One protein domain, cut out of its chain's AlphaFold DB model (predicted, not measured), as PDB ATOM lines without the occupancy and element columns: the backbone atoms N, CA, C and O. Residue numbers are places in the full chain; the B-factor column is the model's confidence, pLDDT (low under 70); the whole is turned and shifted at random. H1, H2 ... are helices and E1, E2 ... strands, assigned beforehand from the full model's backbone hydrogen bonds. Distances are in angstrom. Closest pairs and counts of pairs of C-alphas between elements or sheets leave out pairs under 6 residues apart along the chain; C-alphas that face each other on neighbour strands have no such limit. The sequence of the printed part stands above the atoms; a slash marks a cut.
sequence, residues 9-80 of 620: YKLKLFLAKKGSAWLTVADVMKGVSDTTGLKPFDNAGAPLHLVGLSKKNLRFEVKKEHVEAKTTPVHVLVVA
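AT A GLANCE: This is residues 9 to 80 of the 620 residues of an uncharacterized protein of Phytophthora fragariae (UniProt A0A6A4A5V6). A slim two-stranded ribbon, E1 beside E3, is made close to the two ends of the printed part, and the residues just before E3 carry the pairing on to E2. From there the chain makes a wide loop with short helices set along it as single turns; residues 45 to 50 and 52 to 57, in and near H2 and H3, stick out, and H4 lies far out at one end. The printed part has 72 residues, with four named helices and three named strands in the order E1, E2, H1, H2, H3, H4, E3, and under half of the residues are in these elements. The class is mixed, helices and strands, and the sheet E1 - E3 is antiparallel. The whole is compact, with a radius of gyration of the C-alphas of 12.9 A and spans of 36 by 29 by 21 A.

HOW THE PARTS SIT: E1, residues 12 to 15, and E3, residues 76 to 79, are antiparallel neighbours, with 152 degrees between their directions. C-alphas 13 and 78 face each other at 4.8 A; N 14 and O 77 are within hydrogen-bond range at 2.9 A, and so are N 12 and O 79 at 3.1 A. E2, residues 21 to 24, pairs with no named strand, but its residues 21 to 22 pair antiparallel with residues 17 to 18, and its residues 23 to 24 with residues 73 to 74. H1, residues 25 to 29, and E2 meet only through their link. H1 and E3 are apart, but only just, at 8.4 A. H2, residues 48 to 51, and H3, residues 55 to 58, are only just apart, with 8.0 A between their closest C-alphas. H4, residues 64 to 68, touches no helix. In H1 and H4 every O i to N i+4 pair is within hydrogen-bond range; H2 and H3 are too short for such a pair, and their single O i to N i+3 pair is within range in H2 but not in H3.

IN THESE COORDINATES: E1 begins at C-alpha 12, (-31.973, -14.901, 8.838), and measures 10.3 A; E2 measures 9.2 A. H1 and H4 have five residues each, H2 and H3 four each. H4 begins at C-alpha 64, (-23.705, -21.752, 38.391). E3, 10.1 A long, ends at C-alpha 79, (-32.957, -12.075, 13.034).

THE WHOLE: The C-alphas of Tyr 9 and Glu 65 are the two farthest apart, 37.2 A, while those of Tyr 9 and Ala 80 are 9.9 A apart. The printed part has no cut. The link from H1 to H2, residues 30 to 47, is long. The mean pLDDT of the printed part is 70.2, and 31 residues are under 70, among them residues 41 to 59.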
ATOM      1  N   TYR A   9     -39.697 -18.081   6.252       56.34
ATOM      2  CA  TYR A   9     -38.690 -18.039   5.168       56.34
ATOM      3  C   TYR A   9     -37.887 -16.728   5.127       56.34
ATOM      4  O   TYR A   9     -36.878 -16.644   4.428       56.34
ATOM      5  N   LYS A  10     -38.337 -15.691   5.844       56.44
ATOM      6  CA  LYS A  10     -37.651 -14.397   5.942       56.44
ATOM      7  C   LYS A  10     -36.690 -14.325   7.132       56.44
ATOM      8  O   LYS A  10     -35.977 -13.330   7.258       56.44
ATOM      9  N   LEU A  11     -36.675 -15.338   8.005       64.75
ATOM     10  CA  LEU A  11     -35.759 -15.398   9.142       64.75
ATOM     11  C   LEU A  11     -34.326 -15.601   8.649       64.75
ATOM     12  O   LEU A  11     -34.047 -16.511   7.869       64.75
ATOM     13  N   LYS A  12     -33.404 -14.770   9.136       71.50
ATOM     14  CA  LYS A  12     -31.973 -14.901   8.838       71.50
ATOM     15  C   LYS A  12     -31.254 -15.517  10.033       71.50
ATOM     16  O   LYS A  12     -31.360 -15.017  11.153       71.50
ATOM     17  N   LEU A  13     -30.530 -16.606   9.787       75.75
ATOM     18  CA  LEU A  13     -29.753 -17.342  10.785       75.75
ATOM     19  C   LEU A  13     -28.281 -16.931  10.710       75.75
ATOM     20  O   LEU A  13     -27.669 -16.985   9.643       75.75
ATOM     21  N   PHE A  14     -27.698 -16.584  11.855       77.00
ATOM     22  CA  PHE A  14     -26.294 -16.208  11.978       77.00
ATOM     23  C   PHE A  14     -25.603 -17.006  13.077       77.00
ATOM     24  O   PHE A  14     -26.197 -17.350  14.102       77.00
ATOM     25  N   LEU A  15     -24.311 -17.252  12.898       80.06
ATOM     26  CA  LEU A  15     -23.455 -17.680  13.991       80.06
ATOM     27  C   LEU A  15     -23.270 -16.511  14.963       80.06
ATOM     28  O   LEU A  15     -22.798 -15.448  14.560       80.06
ATOM     29  N   ALA A  16     -23.589 -16.711  16.241       81.06
ATOM     30  CA  ALA A  16     -23.477 -15.686  17.283       81.06
ATOM     31  C   ALA A  16     -22.020 -15.514  17.766       81.06
ATOM     32  O   ALA A  16     -21.714 -15.571  18.957       81.06
ATOM     33  N   LYS A  17     -21.096 -15.345  16.815       77.62
ATOM     34  CA  LYS A  17     -19.653 -15.264  17.039       77.62
ATOM     35  C   LYS A  17     -19.066 -14.082  16.279       77.62
ATOM     36  O   LYS A  17     -19.203 -14.014  15.059       77.62
ATOM     37  N   LYS A  18     -18.365 -13.193  16.987       74.00
ATOM     38  CA  LYS A  18     -17.652 -12.044  16.410       74.00
ATOM     39  C   LYS A  18     -16.148 -12.285  16.551       74.00
ATOM     40  O   LYS A  18     -15.607 -12.285  17.656       74.00
ATOM     41  N   GLY A  19     -15.472 -12.577  15.438       73.06
ATOM     42  CA  GLY A  19     -14.073 -13.022  15.457       73.06
ATOM     43  C   GLY A  19     -13.900 -14.358  16.197       73.06
ATOM     44  O   GLY A  19     -14.466 -15.379  15.799       73.06
ATOM     45  N   SER A  20     -13.115 -14.373  17.279       70.25
ATOM     46  CA  SER A  20     -12.886 -15.564  18.114       70.25
ATOM     47  C   SER A  20     -13.861 -15.707  19.293       70.25
ATOM     48  O   SER A  20     -13.957 -16.810  19.835       70.25
ATOM     49  N   ALA A  21     -14.617 -14.662  19.647       77.56
ATOM     50  CA  ALA A  21     -15.475 -14.620  20.834       77.56
ATOM     51  C   ALA A  21     -16.956 -14.897  20.518       77.56
ATOM     52  O   ALA A  21     -17.489 -14.430  19.507       77.56
ATOM     53  N   TRP A  22     -17.619 -15.657  21.394       82.56
ATOM     54  CA  TRP A  22     -19.068 -15.884  21.356       82.56
ATOM     55  C   TRP A  22     -19.808 -14.727  22.024       82.56
ATOM     56  O   TRP A  22     -19.330 -14.190  23.020       82.56
ATOM     57  N   LEU A  23     -20.983 -14.378  21.503       82.44
ATOM     58  CA  LEU A  23     -21.902 -13.479  22.197       82.44
ATOM     59  C   LEU A  23     -22.454 -14.178  23.439       82.44
ATOM     60  O   LEU A  23     -22.737 -15.373  23.394       82.44
ATOM     61  N   THR A  24     -22.632 -13.457  24.539       83.25
ATOM     62  CA  THR A  24     -23.286 -13.988  25.740       83.25
ATOM     63  C   THR A  24     -24.784 -13.697  25.737       83.25
ATOM     64  O   THR A  24     -25.277 -12.862  24.976       83.25
ATOM     65  N   VAL A  25     -25.535 -14.364  26.617       77.00
ATOM     66  CA  VAL A  25     -26.959 -14.053  26.830       77.00
ATOM     67  C   VAL A  25     -27.143 -12.583  27.232       77.00
ATOM     68  O   VAL A  25     -28.073 -11.937  26.751       77.00
ATOM     69  N   ALA A  26     -26.243 -12.029  28.050       78.19
ATOM     70  CA  ALA A  26     -26.260 -10.615  28.417       78.19
ATOM     71  C   ALA A  26     -26.071  -9.678  27.207       78.19
ATOM     72  O   ALA A  26     -26.736  -8.645  27.136       78.19
ATOM     73  N   ASP A  27     -25.214 -10.043  26.248       77.88
ATOM     74  CA  ASP A  27     -24.986  -9.248  25.032       77.88
ATOM     75  C   ASP A  27     -26.212  -9.253  24.116       77.88
ATOM     76  O   ASP A  27     -26.613  -8.211  23.607       77.88
ATOM     77  N   VAL A  28     -26.859 -10.412  23.955       75.81
ATOM     78  CA  VAL A  28     -28.078 -10.534  23.139       75.81
ATOM     79  C   VAL A  28     -29.249  -9.777  23.771       75.81
ATOM     80  O   VAL A  28     -30.017  -9.134  23.059       75.81
ATOM     81  N   MET A  29     -29.368  -9.789  25.104       71.56
ATOM     82  CA  MET A  29     -30.419  -9.057  25.824       71.56
ATOM     83  C   MET A  29     -30.299  -7.531  25.711       71.56
ATOM     84  O   MET A  29     -31.304  -6.843  25.868       71.56
ATOM     85  N   LYS A  30     -29.109  -6.990  25.414       73.81
ATOM     86  CA  LYS A  30     -28.916  -5.555  25.127       73.81
ATOM     87  C   LYS A  30     -29.373  -5.156  23.717       73.81
ATOM     88  O   LYS A  30     -29.370  -3.971  23.399       73.81
ATOM     89  N   GLY A  31     -29.793  -6.129  22.908       65.69
ATOM     90  CA  GLY A  31     -30.140  -5.950  21.505       65.69
ATOM     91  C   GLY A  31     -28.899  -5.992  20.615       65.69
ATOM     92  O   GLY A  31     -27.902  -5.322  20.870       65.69
ATOM     93  N   VAL A  32     -28.964  -6.784  19.544       70.12
ATOM     94  CA  VAL A  32     -27.934  -6.810  18.496       70.12
ATOM     95  C   VAL A  32     -28.448  -5.960  17.337       70.12
ATOM     96  O   VAL A  32     -29.267  -6.426  16.550       70.12
ATOM     97  N   SER A  33     -28.012  -4.702  17.268       60.47
ATOM     98  CA  SER A  33     -28.460  -3.737  16.251       60.47
ATOM     99  C   SER A  33     -27.746  -3.879  14.903       60.47
ATOM    100  O   SER A  33     -28.226  -3.357  13.904       60.47
ATOM    101  N   ASP A  34     -26.615  -4.591  14.865       69.38
ATOM    102  CA  ASP A  34     -25.805  -4.780  13.666       69.38
ATOM    103  C   ASP A  34     -25.319  -6.235  13.553       69.38
ATOM    104  O   ASP A  34     -24.693  -6.781  14.465       69.38
ATOM    105  N   THR A  35     -25.609  -6.870  12.415       70.81
ATOM    106  CA  THR A  35     -25.166  -8.234  12.079       70.81
ATOM    107  C   THR A  35     -23.848  -8.255  11.297       70.81
ATOM    108  O   THR A  35     -23.373  -9.328  10.916       70.81
ATOM    109  N   THR A  36     -23.251  -7.092  11.029       70.81
ATOM    110  CA  THR A  36     -21.998  -6.957  10.279       70.81
ATOM    111  C   THR A  36     -20.859  -7.679  11.005       70.81
ATOM    112  O   THR A  36     -20.547  -7.419  12.169       70.81
ATOM    113  N   GLY A  37     -20.234  -8.633  10.309       66.62
ATOM    114  CA  GLY A  37     -19.163  -9.479  10.846       66.62
ATOM    115  C   GLY A  37     -19.618 -10.802  11.477       66.62
ATOM    116  O   GLY A  37     -18.760 -11.566  11.924       66.62
ATOM    117  N   LEU A  38     -20.924 -11.108  11.497       77.88
ATOM    118  CA  LEU A  38     -21.439 -12.440  11.837       77.88
ATOM    119  C   LEU A  38     -21.495 -13.336  10.592       77.88
ATOM    120  O   LEU A  38     -21.805 -12.880   9.492       77.88
ATOM    121  N   LYS A  39     -21.219 -14.633  10.759       75.50
ATOM    122  CA  LYS A  39     -21.250 -15.603   9.652       75.50
ATOM    123  C   LYS A  39     -22.695 -16.075   9.397       75.50
ATOM    124  O   LYS A  39     -23.274 -16.653  10.320       75.50
ATOM    125  N   PRO A  40     -23.279 -15.866   8.201       71.25
ATOM    126  CA  PRO A  40     -24.627 -16.339   7.883       71.25
ATOM    127  C   PRO A  40     -24.672 -17.862   7.679       71.25
ATOM    128  O   PRO A  40     -23.676 -18.484   7.299       71.25
ATOM    129  N   PHE A  41     -25.836 -18.462   7.935       68.69
ATOM    130  CA  PHE A  41     -26.155 -19.839   7.561       68.69
ATOM    131  C   PHE A  41     -27.025 -19.846   6.300       68.69
ATOM    132  O   PHE A  41     -28.217 -19.560   6.372       68.69
ATOM    133  N   ASP A  42     -26.449 -20.236   5.163       57.59
ATOM    134  CA  ASP A  42     -27.169 -20.275   3.878       57.59
ATOM    135  C   ASP A  42     -28.169 -21.445   3.778       57.59
ATOM    136  O   ASP A  42     -29.039 -21.469   2.910       57.59
ATOM    137  N   ASN A  43     -28.066 -22.435   4.674       59.78
ATOM    138  CA  ASN A  43     -28.963 -23.585   4.742       59.78
ATOM    139  C   ASN A  43     -29.166 -24.024   6.201       59.78
ATOM    140  O   ASN A  43     -28.221 -24.461   6.862       59.78
ATOM    141  N   ALA A  44     -30.409 -23.955   6.689       55.56
ATOM    142  CA  ALA A  44     -30.777 -24.302   8.065       55.56
ATOM    143  C   ALA A  44     -30.556 -25.790   8.420       55.56
ATOM    144  O   ALA A  44     -30.502 -26.136   9.598       55.56
ATOM    145  N   GLY A  45     -30.411 -26.672   7.421       53.75
ATOM    146  CA  GLY A  45     -30.173 -28.108   7.606       53.75
ATOM    147  C   GLY A  45     -28.708 -28.548   7.504       53.75
ATOM    148  O   GLY A  45     -28.435 -29.744   7.606       53.75
ATOM    149  N   ALA A  46     -27.762 -27.631   7.268       57.28
ATOM    150  CA  ALA A  46     -26.357 -27.988   7.086       57.28
ATOM    151  C   ALA A  46     -25.711 -28.446   8.414       57.28
ATOM    152  O   ALA A  46     -25.727 -27.702   9.398       57.28
ATOM    153  N   PRO A  47     -25.090 -29.641   8.466       58.47
ATOM    154  CA  PRO A  47     -24.319 -30.073   9.627       58.47
ATOM    155  C   PRO A  47     -23.238 -29.055  10.024       58.47
ATOM    156  O   PRO A  47     -22.447 -28.621   9.187       58.47
ATOM    157  N   LEU A  48     -23.134 -28.734  11.319       60.72
ATOM    158  CA  LEU A  48     -22.233 -27.691  11.843       60.72
ATOM    159  C   LEU A  48     -20.742 -27.899  11.489       60.72
ATOM    160  O   LEU A  48     -19.983 -26.935  11.384       60.72
ATOM    161  N   HIS A  49     -20.316 -29.143  11.240       62.50
ATOM    162  CA  HIS A  49     -18.944 -29.436  10.812       62.50
ATOM    163  C   HIS A  49     -18.629 -28.900   9.405       62.50
ATOM    164  O   HIS A  49     -17.495 -28.498   9.159       62.50
ATOM    165  N   LEU A  50     -19.626 -28.819   8.512       58.09
ATOM    166  CA  LEU A  50     -19.466 -28.289   7.151       58.09
ATOM    167  C   LEU A  50     -19.302 -26.766   7.128       58.09
ATOM    168  O   LEU A  50     -18.776 -26.221   6.164       58.09
ATOM    169  N   VAL A  51     -19.689 -26.073   8.205       60.25
ATOM    170  CA  VAL A  51     -19.450 -24.629   8.363       60.25
ATOM    171  C   VAL A  51     -18.204 -24.311   9.203       60.25
ATOM    172  O   VAL A  51     -17.983 -23.144   9.546       60.25
ATOM    173  N   GLY A  52     -17.367 -25.315   9.498       59.44
ATOM    174  CA  GLY A  52     -16.084 -25.166  10.198       59.44
ATOM    175  C   GLY A  52     -16.158 -25.256  11.728       59.44
ATOM    176  O   GLY A  52     -15.223 -24.843  12.416       59.44
ATOM    177  N   LEU A  53     -17.255 -25.778  12.292       64.31
ATOM    178  CA  LEU A  53     -17.448 -25.904  13.741       64.31
ATOM    179  C   LEU A  53     -17.361 -27.371  14.181       64.31
ATOM    180  O   LEU A  53     -18.243 -28.181  13.902       64.31
ATOM    181  N   SER A  54     -16.296 -27.723  14.906       67.00
ATOM    182  CA  SER A  54     -16.173 -29.040  15.541       67.00
ATOM    183  C   SER A  54     -16.944 -29.092  16.869       67.00
ATOM    184  O   SER A  54     -17.125 -28.066  17.527       67.00
ATOM    185  N   LYS A  55     -17.312 -30.295  17.342       64.06
ATOM    186  CA  LYS A  55     -17.871 -30.485  18.701       64.06
ATOM    187  C   LYS A  55     -16.957 -29.921  19.799       64.06
ATOM    188  O   LYS A  55     -17.459 -29.520  20.840       64.06
ATOM    189  N   LYS A  56     -15.636 -29.866  19.581       65.75
ATOM    190  CA  LYS A  56     -14.663 -29.287  20.525       65.75
ATOM    191  C   LYS A  56     -14.768 -27.757  20.589       65.75
ATOM    192  O   LYS A  56     -14.578 -27.196  21.659       65.75
ATOM    193  N   ASN A  57     -15.148 -27.103  19.489       61.53
ATOM    194  CA  ASN A  57     -15.297 -25.642  19.396       61.53
ATOM    195  C   ASN A  57     -16.578 -25.115  20.074       61.53
ATOM    196  O   ASN A  57     -16.706 -23.908  20.261       61.53
ATOM    197  N   LEU A  58     -17.519 -26.010  20.400       64.44
ATOM    198  CA  LEU A  58     -18.811 -25.712  21.036       64.44
ATOM    199  C   LEU A  58     -18.840 -26.088  22.529       64.44
ATOM    200  O   LEU A  58     -19.863 -25.930  23.188       64.44
ATOM    201  N   ARG A  59     -17.743 -26.639  23.069       66.88
ATOM    202  CA  ARG A  59     -17.668 -27.001  24.488       66.88
ATOM    203  C   ARG A  59     -17.408 -25.750  25.321       66.88
ATOM    204  O   ARG A  59     -16.317 -25.194  25.269       66.88
ATOM    205  N   PHE A  60     -18.401 -25.363  26.112       70.56
ATOM    206  CA  PHE A  60     -18.277 -24.399  27.199       70.56
ATOM    207  C   PHE A  60     -18.778 -25.067  28.481       70.56
ATOM    208  O   PHE A  60     -19.888 -25.598  28.507       70.56
ATOM    209  N   GLU A  61     -17.949 -25.098  29.521       73.56
ATOM    210  CA  GLU A  61     -18.321 -25.686  30.808       73.56
ATOM    211  C   GLU A  61     -19.140 -24.669  31.609       73.56
ATOM    212  O   GLU A  61     -18.628 -23.643  32.055       73.56
ATOM    213  N   VAL A  62     -20.442 -24.925  31.741       71.81
ATOM    214  CA  VAL A  62     -21.362 -24.018  32.432       71.81
ATOM    215  C   VAL A  62     -21.272 -24.256  33.936       71.81
ATOM    216  O   VAL A  62     -21.601 -25.337  34.419       71.81
ATOM    217  N   LYS A  63     -20.871 -23.223  34.676       76.00
ATOM    218  CA  LYS A  63     -20.934 -23.167  36.140       76.00
ATOM    219  C   LYS A  63     -22.112 -22.302  36.584       76.00
ATOM    220  O   LYS A  63     -22.632 -21.507  35.797       76.00
ATOM    221  N   LYS A  64     -22.535 -22.451  37.839       69.81
ATOM    222  CA  LYS A  64     -23.705 -21.752  38.391       69.81
ATOM    223  C   LYS A  64     -23.561 -20.227  38.290       69.81
ATOM    224  O   LYS A  64     -24.506 -19.547  37.900       69.81
ATOM    225  N   GLU A  65     -22.349 -19.718  38.493       74.38
ATOM    226  CA  GLU A  65     -22.020 -18.293  38.418       74.38
ATOM    227  C   GLU A  65     -22.216 -17.730  36.996       74.38
ATOM    228  O   GLU A  65     -22.592 -16.572  36.825       74.38
ATOM    229  N   HIS A  66     -22.024 -18.549  35.952       66.94
ATOM    230  CA  HIS A  66     -22.237 -18.131  34.560       66.94
ATOM    231  C   HIS A  66     -23.716 -17.974  34.207       66.94
ATOM    232  O   HIS A  66     -24.066 -17.107  33.403       66.94
ATOM    233  N   VAL A  67     -24.578 -18.797  34.809       67.44
ATOM    234  CA  VAL A  67     -26.033 -18.711  34.633       67.44
ATOM    235  C   VAL A  67     -26.568 -17.474  35.349       67.44
ATOM    236  O   VAL A  67     -27.315 -16.702  34.751       67.44
ATOM    237  N   GLU A  68     -26.124 -17.239  36.587       69.56
ATOM    238  CA  GLU A  68     -26.524 -16.079  37.393       69.56
ATOM    239  C   GLU A  68     -26.068 -14.757  36.754       69.56
ATOM    240  O   GLU A  68     -26.858 -13.820  36.637       69.56
ATOM    241  N   ALA A  69     -24.837 -14.702  36.238       72.88
ATOM    242  CA  ALA A  69     -24.304 -13.530  35.542       72.88
ATOM    243  C   ALA A  69     -24.748 -13.413  34.067       72.88
ATOM    244  O   ALA A  69     -24.362 -12.458  33.392       72.88
ATOM    245  N   LYS A  70     -25.517 -14.379  33.535       79.81
ATOM    246  CA  LYS A  70     -25.921 -14.469  32.113       79.81
ATOM    247  C   LYS A  70     -24.743 -14.386  31.125       79.81
ATOM    248  O   LYS A  70     -24.890 -13.899  30.002       79.81
ATOM    249  N   THR A  71     -23.578 -14.897  31.524       78.50
ATOM    250  CA  THR A  71     -22.341 -14.911  30.719       78.50
ATOM    251  C   THR A  71     -22.197 -16.172  29.864       78.50
ATOM    252  O   THR A  71     -21.183 -16.365  29.197       78.50
ATOM    253  N   THR A  72     -23.214 -17.038  29.839       79.75
ATOM    254  CA  THR A  72     -23.236 -18.227  28.983       79.75
ATOM    255  C   THR A  72     -23.241 -17.850  27.497       79.75
ATOM    256  O   THR A  72     -24.013 -16.965  27.109       79.75
ATOM    257  N   PRO A  73     -22.435 -18.524  26.656       80.25
ATOM    258  CA  PRO A  73     -22.349 -18.221  25.235       80.25
ATOM    259  C   PRO A  73     -23.614 -18.641  24.481       80.25
ATOM    260  O   PRO A  73     -24.171 -19.721  24.689       80.25
ATOM    261  N   VAL A  74     -24.032 -17.789  23.556       79.69
ATOM    262  CA  VAL A  74     -25.062 -18.035  22.553       79.69
ATOM    263  C   VAL A  74     -24.358 -18.483  21.279       79.69
ATOM    264  O   VAL A  74     -23.402 -17.855  20.833       79.69
ATOM    265  N   HIS A  75     -24.818 -19.587  20.689       77.81
ATOM    266  CA  HIS A  75     -24.176 -20.169  19.507       77.81
ATOM    267  C   HIS A  75     -24.840 -19.730  18.194       77.81
ATOM    268  O   HIS A  75     -24.166 -19.630  17.172       77.81
ATOM    269  N   VAL A  76     -26.141 -19.428  18.211       75.62
ATOM    270  CA  VAL A  76     -26.926 -19.056  17.024       75.62
ATOM    271  C   VAL A  76     -27.783 -17.833  17.339       75.62
ATOM    272  O   VAL A  76     -28.428 -17.790  18.384       75.62
ATOM    273  N   LEU A  77     -27.787 -16.858  16.431       77.06
ATOM    274  CA  LEU A  77     -28.642 -15.675  16.467       77.06
ATOM    275  C   LEU A  77     -29.658 -15.762  15.323       77.06
ATOM    276  O   LEU A  77     -29.292 -16.073  14.188       77.06
ATOM    277  N   VAL A  78     -30.926 -15.477  15.617       74.62
ATOM    278  CA  VAL A  78     -32.003 -15.414  14.622       74.62
ATOM    279  C   VAL A  78     -32.464 -13.971  14.519       74.62
ATOM    280  O   VAL A  78     -32.837 -13.374  15.526       74.62
ATOM    281  N   VAL A  79     -32.446 -13.419  13.310       70.56
ATOM    282  CA  VAL A  79     -32.957 -12.075  13.034       70.56
ATOM    283  C   VAL A  79     -34.299 -12.209  12.335       70.56
ATOM    284  O   VAL A  79     -34.390 -12.778  11.243       70.56
ATOM    285  N   ALA A  80     -35.339 -11.699  12.990       63.12
ATOM    286  CA  ALA A  80     -36.650 -11.537  12.385       63.12
ATOM    287  C   ALA A  80     -36.645 -10.308  11.457       63.12
ATOM    288  O   ALA A  80     -35.975  -9.322  11.768       63.12
TER     289      ALA A  80